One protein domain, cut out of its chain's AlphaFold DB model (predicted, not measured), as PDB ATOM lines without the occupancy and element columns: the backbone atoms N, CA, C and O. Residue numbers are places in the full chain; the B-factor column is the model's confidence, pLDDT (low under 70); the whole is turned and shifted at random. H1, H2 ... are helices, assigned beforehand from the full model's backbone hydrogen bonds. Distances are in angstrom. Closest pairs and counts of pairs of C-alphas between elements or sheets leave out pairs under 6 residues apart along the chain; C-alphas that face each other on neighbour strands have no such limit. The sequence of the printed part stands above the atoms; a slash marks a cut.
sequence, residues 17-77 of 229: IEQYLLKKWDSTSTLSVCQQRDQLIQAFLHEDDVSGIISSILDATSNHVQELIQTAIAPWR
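Overview. This is residues 17 to 77 of the 229 residues of an uncharacterized protein of Fusarium oxysporum f. sp. cubense (strain race 1) (UniProt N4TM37). The longest helix, H2, makes one side of a ring round H1, with H4 about perpendicular at one end of H2 and small H3 across the ring from H4. H1 sits in the middle and touches the other three. The printed 61 residues hold four named helices, H1 to H4 in order, and no named strand: all helix, compact, radius of gyration of the C-alphas 11.4 A, spans 26 by 26 by 23 A.

Along the chain. H2, residues 33 to 45, is 18.4 A long from C-alpha 33 at (9.210, 48.629, -40.581). H1 is residues 17 to 24, 10.3 A; H3 is 51 to 55, 6.1 A. H4, 63 to 73, 14.6 A, ends at C-alpha 73 (18.437, 46.893, -41.874).

Arrangement. H2 touches the hub, H1, closest at C-alphas 40 and 21, 6.5 A, only just about perpendicular at 71 degrees. With residues 33 to 37 alone H2 touches H4, C-alphas 33 and 72 closest at 6.1 A, about perpendicular at 85 degrees. H1 touches H4, C-alphas 22 and 65 closest at 6.9 A, at a steep tilt of 55 degrees, opposite ways. H1 touches H3, C-alphas 20 and 53 closest at 6.3 A. H3 is apart from H2 and H4. In H1, H2, H3 and H4 every O i to N i+4 pair is within hydrogen-bond range.

Size, cuts and confidence. The farthest C-alphas, 48 and 63, are 30.2 A apart. The printed part has no cut and no long link. Residues 48 to 61 have pLDDT under 70.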
ATOM      1  N   ILE A  17      23.978  47.405 -32.777       86.62
ATOM      2  CA  ILE A  17      22.601  47.810 -33.084       86.62
ATOM      3  C   ILE A  17      21.926  46.864 -34.084       86.62
ATOM      4  O   ILE A  17      20.744  46.566 -33.948       86.62
ATOM      5  N   GLU A  18      22.655  46.327 -35.067       90.12
ATOM      6  CA  GLU A  18      22.089  45.355 -36.010       90.12
ATOM      7  C   GLU A  18      21.689  44.069 -35.284       90.12
ATOM      8  O   GLU A  18      20.601  43.546 -35.509       90.12
ATOM      9  N   GLN A  19      22.533  43.583 -34.371       86.62
ATOM     10  CA  GLN A  19      22.212  42.431 -33.531       86.62
ATOM     11  C   GLN A  19      21.039  42.720 -32.587       86.62
ATOM     12  O   GLN A  19      20.181  41.854 -32.404       86.62
ATOM     13  N   TYR A  20      20.968  43.931 -32.027       87.00
ATOM     14  CA  TYR A  20      19.845  44.371 -31.201       87.00
ATOM     15  C   TYR A  20      18.532  44.325 -31.988       87.00
ATOM     16  O   TYR A  20      17.577  43.670 -31.562       87.00
ATOM     17  N   LEU A  21      18.515  44.938 -33.175       90.75
ATOM     18  CA  LEU A  21      17.369  44.936 -34.080       90.75
ATOM     19  C   LEU A  21      16.954  43.508 -34.433       90.75
ATOM     20  O   LEU A  21      15.794  43.161 -34.253       90.75
ATOM     21  N   LEU A  22      17.890  42.653 -34.859       90.06
ATOM     22  CA  LEU A  22      17.592  41.270 -35.251       90.06
ATOM     23  C   LEU A  22      17.004  40.424 -34.116       90.06
ATOM     24  O   LEU A  22      16.182  39.550 -34.374       90.06
ATOM     25  N   LYS A  23      17.417  40.660 -32.869       87.56
ATOM     26  CA  LYS A  23      16.921  39.905 -31.707       87.56
ATOM     27  C   LYS A  23      15.579  40.397 -31.188       87.56
ATOM     28  O   LYS A  23      14.808  39.597 -30.667       87.56
ATOM     29  N   LYS A  24      15.343  41.706 -31.250       90.12
ATOM     30  CA  LYS A  24      14.158  42.356 -30.674       90.12
ATOM     31  C   LYS A  24      13.066  42.615 -31.713       90.12
ATOM     32  O   LYS A  24      11.998  43.106 -31.351       90.12
ATOM     33  N   TRP A  25      13.315  42.287 -32.981       92.19
ATOM     34  CA  TRP A  25      12.317  42.406 -34.033       92.19
ATOM     35  C   TRP A  25      11.109  41.509 -33.752       92.19
ATOM     36  O   TRP A  25      11.243  40.306 -33.533       92.19
ATOM     37  N   ASP A  26       9.918  42.093 -33.816       92.25
ATOM     38  CA  ASP A  26       8.641  41.393 -33.691       92.25
ATOM     39  C   ASP A  26       7.928  41.403 -35.045       92.25
ATOM     40  O   ASP A  26       7.381  42.424 -35.463       92.25
ATOM     41  N   SER A  27       7.930  40.256 -35.724       87.31
ATOM     42  CA  SER A  27       7.281  40.065 -37.026       87.31
ATOM     43  C   SER A  27       5.751  40.077 -36.965       87.31
ATOM     44  O   SER A  27       5.104  40.127 -38.008       87.31
ATOM     45  N   THR A  28       5.167  40.032 -35.765       90.88
ATOM     46  CA  THR A  28       3.716  40.104 -35.547       90.88
ATOM     47  C   THR A  28       3.227  41.516 -35.232       90.88
ATOM     48  O   THR A  28       2.016  41.742 -35.145       90.88
ATOM     49  N   SER A  29       4.150  42.472 -35.099       91.81
ATOM     50  CA  SER A  29       3.837  43.870 -34.831       91.81
ATOM     51  C   SER A  29       2.992  44.487 -35.947       91.81
ATOM     52  O   SER A  29       3.195  44.237 -37.134       91.81
ATOM     53  N   THR A  30       2.049  45.349 -35.566       93.75
ATOM     54  CA  THR A  30       1.248  46.142 -36.511       93.75
ATOM     55  C   THR A  30       1.962  47.412 -36.977       93.75
ATOM     56  O   THR A  30       1.402  48.171 -37.769       93.75
ATOM     57  N   LEU A  31       3.150  47.697 -36.442       94.31
ATOM     58  CA  LEU A  31       3.940  48.867 -36.810       94.31
ATOM     59  C   LEU A  31       4.539  48.703 -38.207       94.31
ATOM     60  O   LEU A  31       4.852  47.599 -38.649       94.31
ATOM     61  N   SER A  32       4.742  49.823 -38.902       94.12
ATOM     62  CA  SER A  32       5.574  49.797 -40.106       94.12
ATOM     63  C   SER A  32       7.030  49.476 -39.751       94.12
ATOM     64  O   SER A  32       7.488  49.765 -38.644       94.12
ATOM     65  N   VAL A  33       7.777  48.945 -40.723       93.12
ATOM     66  CA  VAL A  33       9.210  48.629 -40.581       93.12
ATOM     67  C   VAL A  33       9.996  49.823 -40.030       93.12
ATOM     68  O   VAL A  33      10.777  49.660 -39.098       93.12
ATOM     69  N   CYS A  34       9.764  51.033 -40.550       92.81
ATOM     70  CA  CYS A  34      10.445  52.232 -40.055       92.81
ATOM     71  C   CYS A  34      10.076  52.537 -38.598       92.81
ATOM     72  O   CYS A  34      10.968  52.703 -37.781       92.81
ATOM     73  N   GLN A  35       8.786  52.527 -38.244       94.50
ATOM     74  CA  GLN A  35       8.349  52.828 -36.875       94.50
ATOM     75  C   GLN A  35       8.902  51.839 -35.850       94.50
ATOM     76  O   GLN A  35       9.347  52.242 -34.780       94.50
ATOM     77  N   GLN A  36       8.874  50.544 -36.171       95.38
ATOM     78  CA  GLN A  36       9.419  49.522 -35.287       95.38
ATOM     79  C   GLN A  36      10.935  49.663 -35.142       95.38
ATOM     80  O   GLN A  36      11.451  49.574 -34.032       95.38
ATOM     81  N   ARG A  37      11.645  49.923 -36.246       94.69
ATOM     82  CA  ARG A  37      13.087  50.173 -36.219       94.69
ATOM     83  C   ARG A  37      13.424  51.379 -35.346       94.69
ATOM     84  O   ARG A  37      14.278  51.250 -34.480       94.69
ATOM     85  N   ASP A  38      12.744  52.505 -35.533       92.56
ATOM     86  CA  ASP A  38      13.019  53.733 -34.786       92.56
ATOM     87  C   ASP A  38      12.745  53.529 -33.283       92.56
ATOM     88  O   ASP A  38      13.566  53.905 -32.450       92.56
ATOM     89  N   GLN A  39      11.666  52.821 -32.916       93.69
ATOM     90  CA  GLN A  39      11.408  52.436 -31.519       93.69
ATOM     91  C   GLN A  39      12.513  51.555 -30.928       93.69
ATOM     92  O   GLN A  39      12.903  51.742 -29.777       93.69
ATOM     93  N   LEU A  40      13.018  50.589 -31.696       92.50
ATOM     94  CA  LEU A  40      14.088  49.708 -31.238       92.50
ATOM     95  C   LEU A  40      15.433  50.431 -31.135       92.50
ATOM     96  O   LEU A  40      16.191  50.130 -30.221       92.50
ATOM     97  N   ILE A  41      15.721  51.388 -32.022       90.50
ATOM     98  CA  ILE A  41      16.908  52.244 -31.913       90.50
ATOM     99  C   ILE A  41      16.826  53.071 -30.633       90.50
ATOM    100  O   ILE A  41      17.758  53.049 -29.840       90.50
ATOM    101  N   GLN A  42      15.689  53.716 -30.373       88.75
ATOM    102  CA  GLN A  42      15.495  54.466 -29.132       88.75
ATOM    103  C   GLN A  42      15.632  53.571 -27.895       88.75
ATOM    104  O   GLN A  42      16.271  53.965 -26.925       88.75
ATOM    105  N   ALA A  43      15.113  52.341 -27.934       87.94
ATOM    106  CA  ALA A  43      15.310  51.380 -26.852       87.94
ATOM    107  C   ALA A  43      16.787  50.988 -26.672       87.94
ATOM    108  O   ALA A  43      17.246  50.894 -25.541       87.94
ATOM    109  N   PHE A  44      17.535  50.803 -27.765       85.00
ATOM    110  CA  PHE A  44      18.970  50.509 -27.724       85.00
ATOM    111  C   PHE A  44      19.775  51.632 -27.058       85.00
ATOM    112  O   PHE A  44      20.646  51.343 -26.248       85.00
ATOM    113  N   LEU A  45      19.453  52.901 -27.339       82.00
ATOM    114  CA  LEU A  45      20.121  54.065 -26.733       82.00
ATOM    115  C   LEU A  45      19.957  54.140 -25.203       82.00
ATOM    116  O   LEU A  45      20.753  54.785 -24.526       82.00
ATOM    117  N   HIS A  46      18.914  53.503 -24.665       81.44
ATOM    118  CA  HIS A  46      18.596  53.480 -23.236       81.44
ATOM    119  C   HIS A  46      18.931  52.133 -22.572       81.44
ATOM    120  O   HIS A  46      18.579  51.927 -21.413       81.44
ATOM    121  N   GLU A  47      19.554  51.198 -23.295       75.06
ATOM    122  CA  GLU A  47      19.924  49.887 -22.760       75.06
ATOM    123  C   GLU A  47      21.266  49.989 -22.019       75.06
ATOM    124  O   GLU A  47      22.302  50.254 -22.626       75.06
ATOM    125  N   ASP A  48      21.249  49.748 -20.707       64.38
ATOM    126  CA  ASP A  48      22.436  49.873 -19.847       64.38
ATOM    127  C   ASP A  48      23.461  48.735 -20.057       64.38
ATOM    128  O   ASP A  48      24.640  48.897 -19.745       64.38
ATOM    129  N   ASP A  49      23.040  47.573 -20.580       66.62
ATOM    130  CA  ASP A  49      23.931  46.442 -20.880       66.62
ATOM    131  C   ASP A  49      23.583  45.752 -22.208       66.62
ATOM    132  O   ASP A  49      22.648  44.955 -22.326       66.62
ATOM    133  N   VAL A  50      24.418  45.997 -23.218       63.88
ATOM    134  CA  VAL A  50      24.320  45.366 -24.542       63.88
ATOM    135  C   VAL A  50      25.201  44.113 -24.685       63.88
ATOM    136  O   VAL A  50      25.178  43.443 -25.721       63.88
ATOM    137  N   SER A  51      25.949  43.721 -23.650       64.38
ATOM    138  CA  SER A  51      26.944  42.635 -23.711       64.38
ATOM    139  C   SER A  51      26.306  41.270 -23.982       64.38
ATOM    140  O   SER A  51      26.789  40.489 -24.808       64.38
ATOM    141  N   GLY A  52      25.157  40.993 -23.355       61.16
ATOM    142  CA  GLY A  52      24.375  39.775 -23.613       61.16
ATOM    143  C   GLY A  52      23.801  39.712 -25.036       61.16
ATOM    144  O   GLY A  52      23.548  38.632 -25.583       61.16
ATOM    145  N   ILE A  53      23.634  40.870 -25.675       63.25
ATOM    146  CA  ILE A  53      23.119  41.005 -27.040       63.25
ATOM    147  C   ILE A  53      24.237  40.761 -28.058       63.25
ATOM    148  O   ILE A  53      23.973  40.144 -29.084       63.25
ATOM    149  N   ILE A  54      25.482  41.102 -27.742       62.59
ATOM    150  CA  ILE A  54      26.634  40.884 -28.631       62.59
ATOM    151  C   ILE A  54      27.200  39.454 -28.500       62.59
ATOM    152  O   ILE A  54      27.752  38.901 -29.448       62.59
ATOM    153  N   SER A  55      27.030  38.810 -27.338       57.12
ATOM    154  CA  SER A  55      27.647  37.509 -27.031       57.12
ATOM    155  C   SER A  55      27.051  36.306 -27.781       57.12
ATOM    156  O   SER A  55      27.761  35.326 -28.023       57.12
ATOM    157  N   SER A  56      25.772  36.340 -28.174       55.47
ATOM    158  CA  SER A  56      25.164  35.210 -28.889       55.47
ATOM    159  C   SER A  56      25.227  35.430 -30.398       55.47
ATOM    160  O   SER A  56      24.435  36.198 -30.947       55.47
ATOM    161  N   ILE A  57      26.121  34.707 -31.071       57.53
ATOM    162  CA  ILE A  57      26.178  34.662 -32.534       57.53
ATOM    163  C   ILE A  57      24.801  34.221 -33.047       57.53
ATOM    164  O   ILE A  57      24.406  33.068 -32.873       57.53
ATOM    165  N   LEU A  58      24.050  35.151 -33.642       64.50
ATOM    166  CA  LEU A  58      22.846  34.810 -34.391       64.50
ATOM    167  C   LEU A  58      23.255  33.920 -35.561       64.50
ATOM    168  O   LEU A  58      24.250  34.192 -36.237       64.50
ATOM    169  N   ASP A  59      22.480  32.868 -35.812       65.88
ATOM    170  CA  ASP A  59      22.682  32.046 -36.994       65.88
ATOM    171  C   ASP A  59      22.304  32.860 -38.236       65.88
ATOM    172  O   ASP A  59      21.153  32.887 -38.682       65.88
ATOM    173  N   ALA A  60      23.302  33.554 -38.785       60.53
ATOM    174  CA  ALA A  60      23.180  34.382 -39.974       60.53
ATOM    175  C   ALA A  60      22.724  33.583 -41.208       60.53
ATOM    176  O   ALA A  60      22.386  34.186 -42.224       60.53
ATOM    177  N   THR A  61      22.693  32.245 -41.144       63.78
ATOM    178  CA  THR A  61      22.180  31.394 -42.225       63.78
ATOM    179  C   THR A  61      20.671  31.158 -42.156       63.78
ATOM    180  O   THR A  61      20.090  30.643 -43.111       63.78
ATOM    181  N   SER A  62      20.003  31.583 -41.078       79.50
ATOM    182  CA  SER A  62      18.545  31.526 -40.984       79.50
ATOM    183  C   SER A  62      17.890  32.420 -42.041       79.50
ATOM    184  O   SER A  62      18.152  33.623 -42.107       79.50
ATOM    185  N   ASN A  63      16.974  31.848 -42.831       80.94
ATOM    186  CA  ASN A  63      16.212  32.583 -43.849       80.94
ATOM    187  C   ASN A  63      15.483  33.805 -43.267       80.94
ATOM    188  O   ASN A  63      15.395  34.834 -43.928       80.94
ATOM    189  N   HIS A  64      15.010  33.710 -42.021       80.56
ATOM    190  CA  HIS A  64      14.332  34.814 -41.347       80.56
ATOM    191  C   HIS A  64      15.278  35.992 -41.061       80.56
ATOM    192  O   HIS A  64      14.922  37.144 -41.285       80.56
ATOM    193  N   VAL A  65      16.513  35.707 -40.635       83.69
ATOM    194  CA  VAL A  65      17.536  36.738 -40.390       83.69
ATOM    195  C   VAL A  65      17.916  37.432 -41.697       83.69
ATOM    196  O   VAL A  65      18.022  38.656 -41.737       83.69
ATOM    197  N   GLN A  66      18.063  36.670 -42.784       86.69
ATOM    198  CA  GLN A  66      18.345  37.228 -44.109       86.69
ATOM    199  C   GLN A  66      17.215  38.139 -44.604       86.69
ATOM    200  O   GLN A  66      17.484  39.226 -45.110       86.69
ATOM    201  N   GLU A  67      15.957  37.739 -44.421       88.25
ATOM    202  CA  GLU A  67      14.803  38.560 -44.790       88.25
ATOM    203  C   GLU A  67      14.756  39.874 -43.995       88.25
ATOM    204  O   GLU A  67      14.591  40.942 -44.589       88.25
ATOM    205  N   LEU A  68      14.985  39.831 -42.679       89.31
ATOM    206  CA  LEU A  68      15.043  41.034 -41.839       89.31
ATOM    207  C   LEU A  68      16.186  41.969 -42.240       89.31
ATOM    208  O   LEU A  68      15.991  43.184 -42.320       89.31
ATOM    209  N   ILE A  69      17.363  41.421 -42.551       90.25
ATOM    210  CA  ILE A  69      18.486  42.217 -43.057       90.25
ATOM    211  C   ILE A  69      18.073  42.957 -44.329       90.25
ATOM    212  O   ILE A  69      18.268  44.164 -44.413       90.25
ATOM    213  N   GLN A  70      17.475  42.267 -45.301       90.38
ATOM    214  CA  GLN A  70      17.129  42.870 -46.592       90.38
ATOM    215  C   GLN A  70      15.983  43.886 -46.504       90.38
ATOM    216  O   GLN A  70      15.941  44.830 -47.290       90.38
ATOM    217  N   THR A  71      15.055  43.705 -45.566       89.56
ATOM    218  CA  THR A  71      13.829  44.514 -45.486       89.56
ATOM    219  C   THR A  71      13.915  45.666 -44.488       89.56
ATOM    220  O   THR A  71      13.363  46.731 -44.758       89.56
ATOM    221  N   ALA A  72      14.612  45.489 -43.362       88.50
ATOM    222  CA  ALA A  72      14.627  46.458 -42.265       88.50
ATOM    223  C   ALA A  72      15.982  47.150 -42.063       88.50
ATOM    224  O   ALA A  72      16.014  48.344 -41.750       88.50
ATOM    225  N   ILE A  73      17.091  46.425 -42.251       89.88
ATOM    226  CA  ILE A  73      18.437  46.893 -41.874       89.88
ATOM    227  C   ILE A  73      19.194  47.476 -43.071       89.88
ATOM    228  O   ILE A  73      19.674  48.604 -43.007       89.88
ATOM    229  N   ALA A  74      19.281  46.748 -44.183       90.31
ATOM    230  CA  ALA A  74      20.016  47.189 -45.365       90.31
ATOM    231  C   ALA A  74      19.456  48.479 -45.993       90.31
ATOM    232  O   ALA A  74      20.252  49.336 -46.368       90.31
ATOM    233  N   PRO A  75      18.126  48.699 -46.049       91.06
ATOM    234  CA  PRO A  75      17.580  49.966 -46.538       91.06
ATOM    235  C   PRO A  75      17.808  51.154 -45.595       91.06
ATOM    236  O   PRO A  75      17.697  52.299 -46.019       91.06
ATOM    237  N   TRP A  76      18.075  50.899 -44.312       89.88
ATOM    238  CA  TRP A  76      18.283  51.942 -43.305       89.88
ATOM    239  C   TRP A  76      19.689  52.540 -43.361       89.88
ATOM    240  O   TRP A  76      19.852  53.728 -43.085       89.88
ATOM    241  N   ARG A  77      20.704  51.739 -43.715       87.94
ATOM    242  CA  ARG A  77      22.109  52.162 -43.664       87.94
ATOM    243  C   ARG A  77      22.894  51.825 -44.911       87.94
ATOM    244  O   ARG A  77      22.893  50.696 -45.391       87.94
TER     245      ARG A  77